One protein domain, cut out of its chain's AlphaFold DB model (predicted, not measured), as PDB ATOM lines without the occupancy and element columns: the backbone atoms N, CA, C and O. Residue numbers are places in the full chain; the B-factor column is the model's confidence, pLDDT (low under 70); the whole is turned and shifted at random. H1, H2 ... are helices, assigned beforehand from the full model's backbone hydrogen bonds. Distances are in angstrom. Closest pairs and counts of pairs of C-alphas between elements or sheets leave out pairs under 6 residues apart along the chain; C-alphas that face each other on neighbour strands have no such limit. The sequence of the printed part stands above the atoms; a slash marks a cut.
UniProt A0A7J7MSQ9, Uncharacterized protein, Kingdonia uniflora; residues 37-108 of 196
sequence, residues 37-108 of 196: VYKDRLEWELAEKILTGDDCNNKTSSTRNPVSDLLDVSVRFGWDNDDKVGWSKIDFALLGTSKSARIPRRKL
ATOM      1  N   VAL A  37      32.848   9.780 -45.082       86.94
ATOM      2  CA  VAL A  37      31.891   9.996 -46.176       86.94
ATOM      3  C   VAL A  37      30.780   8.946 -46.144       86.94
ATOM      4  O   VAL A  37      29.618   9.266 -46.375       86.94
ATOM      5  N   TYR A  38      31.112   7.695 -45.829       89.38
ATOM      6  CA  TYR A  38      30.126   6.623 -45.734       89.38
ATOM      7  C   TYR A  38      29.317   6.688 -44.429       89.38
ATOM      8  O   TYR A  38      28.151   6.299 -44.397       89.38
ATOM      9  N   LYS A  39      29.889   7.244 -43.355       88.81
ATOM     10  CA  LYS A  39      29.155   7.547 -42.120       88.81
ATOM     11  C   LYS A  39      27.989   8.496 -42.367       88.81
ATOM     12  O   LYS A  39      26.901   8.198 -41.892       88.81
ATOM     13  N   ASP A  40      28.163   9.533 -43.188       89.56
ATOM     14  CA  ASP A  40      27.053  10.415 -43.580       89.56
ATOM     15  C   ASP A  40      25.879   9.609 -44.172       89.56
ATOM     16  O   ASP A  40      24.722   9.830 -43.814       89.56
ATOM     17  N   ARG A  41      26.168   8.591 -44.999       90.44
ATOM     18  CA  ARG A  41      25.148   7.665 -45.518       90.44
ATOM     19  C   ARG A  41      24.466   6.869 -44.410       90.44
ATOM     20  O   ARG A  41      23.248   6.750 -44.416       90.44
ATOM     21  N   LEU A  42      25.225   6.321 -43.461       89.88
ATOM     22  CA  LEU A  42      24.670   5.557 -42.336       89.88
ATOM     23  C   LEU A  42      23.733   6.392 -41.464       89.88
ATOM     24  O   LEU A  42      22.721   5.881 -40.983       89.88
ATOM     25  N   GLU A  43      24.093   7.649 -41.233       91.00
ATOM     26  CA  GLU A  43      23.291   8.574 -40.443       91.00
ATOM     27  C   GLU A  43      22.011   8.962 -41.181       91.00
ATOM     28  O   GLU A  43      20.930   8.946 -40.591       91.00
ATOM     29  N   TRP A  44      22.109   9.231 -42.484       90.50
ATOM     30  CA  TRP A  44      20.932   9.496 -43.303       90.50
ATOM     31  C   TRP A  44      20.001   8.286 -43.389       90.50
ATOM     32  O   TRP A  44      18.801   8.434 -43.201       90.50
ATOM     33  N   GLU A  45      20.533   7.077 -43.575       90.12
ATOM     34  CA  GLU A  45      19.734   5.845 -43.570       90.12
ATOM     35  C   GLU A  45      19.026   5.610 -42.222       90.12
ATOM     36  O   GLU A  45      18.005   4.925 -42.172       90.12
ATOM     37  N   LEU A  46      19.551   6.132 -41.106       88.19
ATOM     38  CA  LEU A  46      18.847   6.105 -39.822       88.19
ATOM     39  C   LEU A  46      17.672   7.090 -39.820       88.19
ATOM     40  O   LEU A  46      16.574   6.721 -39.414       88.19
ATOM     41  N   ALA A  47      17.888   8.316 -40.294       89.38
ATOM     42  CA  ALA A  47      16.824   9.311 -40.414       89.38
ATOM     43  C   ALA A  47      15.725   8.867 -41.394       89.38
ATOM     44  O   ALA A  47      14.538   9.011 -41.109       89.38
ATOM     45  N   GLU A  48      16.104   8.264 -42.519       88.25
ATOM     46  CA  GLU A  48      15.184   7.747 -43.528       88.25
ATOM     47  C   GLU A  48      14.273   6.649 -42.968       88.25
ATOM     48  O   GLU A  48      13.082   6.618 -43.282       88.25
ATOM     49  N   LYS A  49      14.786   5.784 -42.087       87.94
ATOM     50  CA  LYS A  49      13.961   4.768 -41.417       87.94
ATOM     51  C   LYS A  49      12.919   5.375 -40.490       87.94
ATOM     52  O   LYS A  49      11.775   4.927 -40.518       87.94
ATOM     53  N   ILE A  50      13.288   6.419 -39.746       87.06
ATOM     54  CA  ILE A  50      12.359   7.156 -38.880       87.06
ATOM     55  C   ILE A  50      11.267   7.823 -39.728       87.06
ATOM     56  O   ILE A  50      10.091   7.759 -39.382       87.06
ATOM     57  N   LEU A  51      11.640   8.419 -40.867       85.12
ATOM     58  CA  LEU A  51      10.708   9.071 -41.795       85.12
ATOM     59  C   LEU A  51       9.763   8.088 -42.494       85.12
ATOM     60  O   LEU A  51       8.582   8.381 -42.665       85.12
ATOM     61  N   THR A  52      10.284   6.935 -42.908       86.25
ATOM     62  CA  THR A  52       9.515   5.907 -43.624       86.25
ATOM     63  C   THR A  52       8.670   5.070 -42.658       86.25
ATOM     64  O   THR A  52       7.713   4.421 -43.072       86.25
ATOM     65  N   GLY A  53       9.002   5.086 -41.362       76.44
ATOM     66  CA  GLY A  53       8.382   4.227 -40.355       76.44
ATOM     67  C   GLY A  53       8.792   2.757 -40.487       76.44
ATOM     68  O   GLY A  53       8.152   1.886 -39.904       76.44
ATOM     69  N   ASP A  54       9.863   2.473 -41.236       71.94
ATOM     70  CA  ASP A  54      10.331   1.115 -41.554       71.94
ATOM     71  C   ASP A  54      11.238   0.531 -40.448       71.94
ATOM     72  O   ASP A  54      11.881  -0.514 -40.601       71.94
ATOM     73  N   ASP A  55      11.279   1.200 -39.289       65.00
ATOM     74  CA  ASP A  55      11.892   0.725 -38.049       65.00
ATOM     75  C   ASP A  55      11.082  -0.436 -37.444       65.00
ATOM     76  O   ASP A  55      10.562  -0.384 -36.330       65.00
ATOM     77  N   CYS A  56      11.027  -1.554 -38.165       51.50
ATOM     78  CA  CYS A  56      10.365  -2.794 -37.756       51.50
ATOM     79  C   CYS A  56      10.878  -3.371 -36.420       51.50
ATOM     80  O   CYS A  56      10.198  -4.188 -35.796       51.50
ATOM     81  N   ASN A  57      12.052  -2.933 -35.953       54.59
ATOM     82  CA  ASN A  57      12.630  -3.355 -34.677       54.59
ATOM     83  C   ASN A  57      12.228  -2.484 -33.483       54.59
ATOM     84  O   ASN A  57      12.375  -2.942 -32.350       54.59
ATOM     85  N   ASN A  58      11.723  -1.265 -33.688       53.00
ATOM     86  CA  ASN A  58      11.433  -0.352 -32.588       53.00
ATOM     87  C   ASN A  58       9.920  -0.201 -32.413       53.00
ATOM     88  O   ASN A  58       9.331   0.829 -32.711       53.00
ATOM     89  N   LYS A  59       9.271  -1.243 -31.877       53.47
ATOM     90  CA  LYS A  59       7.828  -1.249 -31.547       53.47
ATOM     91  C   LYS A  59       7.405  -0.147 -30.551       53.47
ATOM     92  O   LYS A  59       6.227  -0.029 -30.239       53.47
ATOM     93  N   THR A  60       8.350   0.640 -30.040       52.19
ATOM     94  CA  THR A  60       8.147   1.747 -29.098       52.19
ATOM     95  C   THR A  60       8.032   3.118 -29.777       52.19
ATOM     96  O   THR A  60       7.652   4.072 -29.104       52.19
ATOM     97  N   SER A  61       8.323   3.245 -31.080       53.31
ATOM     98  CA  SER A  61       8.239   4.529 -31.800       53.31
ATOM     99  C   SER A  61       6.821   4.897 -32.239       53.31
ATOM    100  O   SER A  61       6.558   6.062 -32.503       53.31
ATOM    101  N   SER A  62       5.870   3.952 -32.249       54.66
ATOM    102  CA  SER A  62       4.482   4.225 -32.664       54.66
ATOM    103  C   SER A  62       3.774   5.285 -31.804       54.66
ATOM    104  O   SER A  62       2.745   5.810 -32.221       54.66
ATOM    105  N   THR A  63       4.286   5.586 -30.608       58.44
ATOM    106  CA  THR A  63       3.774   6.626 -29.702       58.44
ATOM    107  C   THR A  63       4.656   7.874 -29.632       58.44
ATOM    108  O   THR A  63       4.267   8.840 -28.975       58.44
ATOM    109  N   ARG A  64       5.824   7.891 -30.289       65.12
ATOM    110  CA  ARG A  64       6.718   9.057 -30.345       65.12
ATOM    111  C   ARG A  64       6.559   9.796 -31.665       65.12
ATOM    112  O   ARG A  64       6.315   9.208 -32.711       65.12
ATOM    113  N   ASN A  65       6.669  11.118 -31.597       83.06
ATOM    114  CA  ASN A  65       6.601  11.969 -32.774       83.06
ATOM    115  C   ASN A  65       7.853  11.706 -33.641       83.06
ATOM    116  O   ASN A  65       8.962  11.925 -33.156       83.06
ATOM    117  N   PRO A  66       7.733  11.289 -34.914       83.06
ATOM    118  CA  PRO A  66       8.905  11.021 -35.756       83.06
ATOM    119  C   PRO A  66       9.807  12.255 -35.893       83.06
ATOM    120  O   PRO A  66      11.023  12.142 -36.018       83.06
ATOM    121  N   VAL A  67       9.228  13.457 -35.790       85.62
ATOM    122  CA  VAL A  67       9.980  14.716 -35.806       85.62
ATOM    123  C   VAL A  67      10.872  14.869 -34.570       85.62
ATOM    124  O   VAL A  67      11.989  15.358 -34.709       85.62
ATOM    125  N   SER A  68      10.435  14.447 -33.376       86.44
ATOM    126  CA  SER A  68      11.294  14.512 -32.182       86.44
ATOM    127  C   SER A  68      12.450  13.525 -32.276       86.44
ATOM    128  O   SER A  68      13.581  13.889 -31.976       86.44
ATOM    129  N   ASP A  69      12.191  12.319 -32.783       87.12
ATOM    130  CA  ASP A  69      13.234  11.307 -32.963       87.12
ATOM    131  C   ASP A  69      14.276  11.765 -34.007       87.12
ATOM    132  O   ASP A  69      15.478  11.566 -33.826       87.12
ATOM    133  N   LEU A  70      13.846  12.459 -35.068       89.12
ATOM    134  CA  LEU A  70      14.750  13.091 -36.039       89.12
ATOM    135  C   LEU A  70      15.550  14.248 -35.446       89.12
ATOM    136  O   LEU A  70      16.727  14.403 -35.771       89.12
ATOM    137  N   LEU A  71      14.938  15.061 -34.583       89.56
ATOM    138  CA  LEU A  71      15.654  16.121 -33.879       89.56
ATOM    139  C   LEU A  71      16.726  15.528 -32.962       89.56
ATOM    140  O   LEU A  71      17.867  15.986 -33.013       89.56
ATOM    141  N   ASP A  72      16.412  14.461 -32.228       89.31
ATOM    142  CA  ASP A  72      17.378  13.740 -31.398       89.31
ATOM    143  C   ASP A  72      18.537  13.190 -32.239       89.31
ATOM    144  O   ASP A  72      19.702  13.346 -31.873       89.31
ATOM    145  N   VAL A  73      18.246  12.595 -33.399       89.56
ATOM    146  CA  VAL A  73      19.262  12.157 -34.371       89.56
ATOM    147  C   VAL A  73      20.119  13.338 -34.834       89.56
ATOM    148  O   VAL A  73      21.345  13.266 -34.761       89.56
ATOM    149  N   SER A  74      19.502  14.455 -35.223       88.81
ATOM    150  CA  SER A  74      20.218  15.649 -35.686       88.81
ATOM    151  C   SER A  74      21.145  16.228 -34.611       88.81
ATOM    152  O   SER A  74      22.274  16.607 -34.913       88.81
ATOM    153  N   VAL A  75      20.725  16.229 -33.342       90.19
ATOM    154  CA  VAL A  75      21.541  16.692 -32.212       90.19
ATOM    155  C   VAL A  75      22.689  15.722 -31.945       90.19
ATOM    156  O   VAL A  75      23.830  16.155 -31.794       90.19
ATOM    157  N   ARG A  76      22.418  14.412 -31.941       89.31
ATOM    158  CA  ARG A  76      23.432  13.369 -31.709       89.31
ATOM    159  C   ARG A  76      24.551  13.393 -32.742       89.31
ATOM    160  O   ARG A  76      25.704  13.170 -32.387       89.31
ATOM    161  N   PHE A  77      24.209  13.653 -33.998       88.94
ATOM    162  CA  PHE A  77      25.169  13.734 -35.095       88.94
ATOM    163  C   PHE A  77      25.669  15.166 -35.352       88.94
ATOM    164  O   PHE A  77      26.535  15.378 -36.198       88.94
ATOM    165  N   GLY A  78      25.169  16.165 -34.622       90.44
ATOM    166  CA  GLY A  78      25.591  17.558 -34.771       90.44
ATOM    167  C   GLY A  78      25.247  18.152 -36.138       90.44
ATOM    168  O   GLY A  78      26.026  18.934 -36.679       90.44
ATOM    169  N   TRP A  79      24.116  17.766 -36.722       92.12
ATOM    170  CA  TRP A  79      23.641  18.294 -37.997       92.12
ATOM    171  C   TRP A  79      23.247  19.769 -37.881       92.12
ATOM    172  O   TRP A  79      22.608  20.204 -36.912       92.12
ATOM    173  N   ASP A  80      23.635  20.555 -38.882       91.38
ATOM    174  CA  ASP A  80      23.236  21.955 -38.989       91.38
ATOM    175  C   ASP A  80      21.953  22.086 -39.807       91.38
ATOM    176  O   ASP A  80      21.987  22.260 -41.022       91.38
ATOM    177  N   ASN A  81      20.804  21.976 -39.139       89.31
ATOM    178  CA  ASN A  81      19.487  22.060 -39.781       89.31
ATOM    179  C   ASN A  81      19.200  23.445 -40.406       89.31
ATOM    180  O   ASN A  81      18.295  23.554 -41.234       89.31
ATOM    181  N   ASP A  82      19.956  24.486 -40.038       90.00
ATOM    182  CA  ASP A  82      19.739  25.853 -40.517       90.00
ATOM    183  C   ASP A  82      20.484  26.142 -41.839       90.00
ATOM    184  O   ASP A  82      20.074  27.025 -42.604       90.00
ATOM    185  N   ASP A  83      21.522  25.361 -42.179       90.88
ATOM    186  CA  ASP A  83      22.303  25.518 -43.416       90.88
ATOM    187  C   ASP A  83      21.591  24.952 -44.659       90.88
ATOM    188  O   ASP A  83      21.971  23.938 -45.252       90.88
ATOM    189  N   LYS A  84      20.551  25.656 -45.117       90.50
ATOM    190  CA  LYS A  84      19.773  25.290 -46.316       90.50
ATOM    191  C   LYS A  84      20.633  25.146 -47.575       90.50
ATOM    192  O   LYS A  84      20.294  24.359 -48.458       90.50
ATOM    193  N   VAL A  85      21.725  25.907 -47.683       89.31
ATOM    194  CA  VAL A  85      22.614  25.871 -48.854       89.31
ATOM    195  C   VAL A  85      23.427  24.584 -48.846       89.31
ATOM    196  O   VAL A  85      23.530  23.933 -49.886       89.31
ATOM    197  N   GLY A  86      23.958  24.193 -47.688       87.94
ATOM    198  CA  GLY A  86      24.626  22.913 -47.493       87.94
ATOM    199  C   GLY A  86      23.712  21.738 -47.833       87.94
ATOM    200  O   GLY A  86      24.066  20.927 -48.687       87.94
ATOM    201  N   TRP A  87      22.496  21.715 -47.276       90.12
ATOM    202  CA  TRP A  87      21.505  20.668 -47.555       90.12
ATOM    203  C   TRP A  87      21.097  20.595 -49.029       90.12
ATOM    204  O   TRP A  87      20.931  19.503 -49.563       90.12
ATOM    205  N   SER A  88      20.990  21.735 -49.721       87.50
ATOM    206  CA  SER A  88      20.593  21.764 -51.138       87.50
ATOM    207  C   SER A  88      21.602  21.123 -52.098       87.50
ATOM    208  O   SER A  88      21.240  20.767 -53.217       87.50
ATOM    209  N   LYS A  89      22.867  20.990 -51.682       89.94
ATOM    210  CA  LYS A  89      23.934  20.379 -52.490       89.94
ATOM    211  C   LYS A  89      24.005  18.864 -52.323       89.94
ATOM    212  O   LYS A  89      24.751  18.212 -53.052       89.94
ATOM    213  N   ILE A  90      23.294  18.314 -51.341       89.88
ATOM    214  CA  ILE A  90      23.333  16.891 -51.036       89.88
ATOM    215  C   ILE A  90      22.443  16.155 -52.028       89.88
ATOM    216  O   ILE A  90      21.244  16.408 -52.121       89.88
ATOM    217  N   ASP A  91      23.039  15.204 -52.738       89.44
ATOM    218  CA  ASP A  91      22.295  14.172 -53.442       89.44
ATOM    219  C   ASP A  91      22.234  12.926 -52.553       89.44
ATOM    220  O   ASP A  91      23.231  12.221 -52.374       89.44
ATOM    221  N   PHE A  92      21.060  12.673 -51.974       84.44
ATOM    222  CA  PHE A  92      20.836  11.565 -51.047       84.44
ATOM    223  C   PHE A  92      21.033  10.190 -51.699       84.44
ATOM    224  O   PHE A  92      21.417   9.246 -51.012       84.44
ATOM    225  N   ALA A  93      20.840  10.065 -53.018       83.75
ATOM    226  CA  ALA A  93      21.051   8.802 -53.726       83.75
ATOM    227  C   ALA A  93      22.542   8.456 -53.878       83.75
ATOM    228  O   ALA A  93      22.911   7.286 -53.983       83.75
ATOM    229  N   LEU A  94      23.401   9.478 -53.888       84.62
ATOM    230  CA  LEU A  94      24.850   9.338 -54.034       84.62
ATOM    231  C   LEU A  94      25.595   9.420 -52.701       84.62
ATOM    232  O   LEU A  94      26.827   9.352 -52.695       84.62
ATOM    233  N   LEU A  95      24.878   9.561 -51.586       85.44
ATOM    234  CA  LEU A  95      25.470   9.690 -50.263       85.44
ATOM    235  C   LEU A  95      26.330   8.465 -49.927       85.44
ATOM    236  O   LEU A  95      25.966   7.326 -50.219       85.44
ATOM    237  N   GLY A  96      27.505   8.688 -49.340       76.12
ATOM    238  CA  GLY A  96      28.488   7.622 -49.106       76.12
ATOM    239  C   GLY A  96      29.386   7.312 -50.303       76.12
ATOM    240  O   GLY A  96      30.267   6.460 -50.202       76.12
ATOM    241  N   THR A  97      29.218   8.030 -51.415       80.12
ATOM    242  CA  THR A  97      30.175   8.040 -52.523       80.12
ATOM    243  C   THR A  97      30.950   9.355 -52.542       80.12
ATOM    244  O   THR A  97      30.516  10.365 -51.996       80.12
ATOM    245  N   SER A  98      32.095   9.389 -53.223       75.56
ATOM    246  CA  SER A  98      32.888  10.617 -53.385       75.56
ATOM    247  C   SER A  98      32.193  11.720 -54.200       75.56
ATOM    248  O   SER A  98      32.738  12.813 -54.326       75.56
ATOM    249  N   LYS A  99      31.020  11.438 -54.784       78.19
ATOM    250  CA  LYS A  99      30.283  12.359 -55.658       78.19
ATOM    251  C   LYS A  99      29.182  13.140 -54.938       78.19
ATOM    252  O   LYS A  99      28.691  14.112 -55.501       78.19
ATOM    253  N   SER A 100      28.790  12.737 -53.729       82.19
ATOM    254  CA  SER A 100      27.817  13.481 -52.923       82.19
ATOM    255  C   SER A 100      28.490  14.564 -52.087       82.19
ATOM    256  O   SER A 100      29.588  14.360 -51.565       82.19
ATOM    257  N   ALA A 101      27.794  15.681 -51.879       85.88
ATOM    258  CA  ALA A 101      28.165  16.628 -50.833       85.88
ATOM    259  C   ALA A 101      28.016  15.990 -49.437       85.88
ATOM    260  O   ALA A 101      27.186  15.102 -49.237       85.88
ATOM    261  N   ARG A 102      28.828  16.451 -48.479       88.56
ATOM    262  CA  ARG A 102      28.758  16.019 -47.075       88.56
ATOM    263  C   ARG A 102      27.572  16.650 -46.355       88.56
ATOM    264  O   ARG A 102      27.158  17.757 -46.705       88.56
ATOM    265  N   ILE A 103      27.086  15.971 -45.319       90.50
ATOM    266  CA  ILE A 103      26.030  16.511 -44.457       90.50
ATOM    267  C   ILE A 103      26.577  17.721 -43.672       90.50
ATOM    268  O   ILE A 103      27.628  17.599 -43.032       90.50
ATOM    269  N   PRO A 104      25.894  18.882 -43.695       89.75
ATOM    270  CA  PRO A 104      26.269  20.056 -42.917       89.75
ATOM    271  C   PRO A 104      26.362  19.737 -41.427       89.75
ATOM    272  O   PRO A 104      25.407  19.259 -40.812       89.75
ATOM    273  N   ARG A 105      27.525  20.018 -40.835       90.31
ATOM    274  CA  ARG A 105      27.768  19.866 -39.398       90.31
ATOM    275  C   ARG A 105      27.799  21.234 -38.739       90.31
ATOM    276  O   ARG A 105      28.428  22.157 -39.261       90.31
ATOM    277  N   ARG A 106      27.191  21.341 -37.558       85.69
ATOM    278  CA  ARG A 106      27.339  22.515 -36.699       85.69
ATOM    279  C   ARG A 106      28.809  22.621 -36.339       85.69
ATOM    280  O   ARG A 106      29.369  21.730 -35.700       85.69
ATOM    281  N   LYS A 107      29.445  23.714 -36.742       77.00
ATOM    282  CA  LYS A 107      30.786  24.039 -36.268       77.00
ATOM    283  C   LYS A 107      30.653  24.375 -34.783       77.00
ATOM    284  O   LYS A 107      30.291  25.497 -34.442       77.00
ATOM    285  N   LEU A 108      30.921  23.418 -33.888       61.19
ATOM    286  CA  LEU A 108      31.385  23.808 -32.555       61.19
ATOM    287  C   LEU A 108      32.610  24.687 -32.798       61.19
ATOM    288  O   LEU A 108      33.419  24.347 -33.655       61.19
TER     289      LEU A 108
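AT A GLANCE: This is residues 37 to 108 of the 196 residues of an uncharacterized protein of Kingdonia uniflora (UniProt A0A7J7MSQ9). A helical hairpin, H1 and H2 side by side, is joined at one end by a long loop, residues 53 to 65. Short H3 and a winding tail, residues 89 to 108, lie toward its other end. The 72 printed residues hold three named helices, H1, H2, H3 in order, and no named strand; the class is all helix, with under half of the residues in these helices. The whole is compact, radius of gyration of the C-alphas 12.8 A, spanning 35 by 25 by 17 A.

HOW THE PARTS SIT: H1, residues 37 to 52, touches H2, residues 66 to 76, with residues 47 to 51 alone; the closest C-alphas, of Ile 50 and Pro 66, are 6.1 A apart. This hairpin has a shallow tilt of 20 degrees, opposite ways. H3, residues 84 to 88, is apart from both. Every O i to N i+4 pair is within hydrogen-bond range in H2 and H3, and 11 of 12 in H1.

IN THESE COORDINATES: H1 measures 22.9 A from C-alpha 37 at (31.891, 9.996, -46.176); H2 measures 15.3 A and H3 6.0 A, ending at C-alpha 88 (20.593, 21.764, -51.138).

THE WHOLE: The farthest C-alphas, of Thr 63 and Ser 98, are 37.7 A apart. The printed part has no cut. The link H1 to H2 is long. Residues 55 to 64 and 108 have pLDDT under 70.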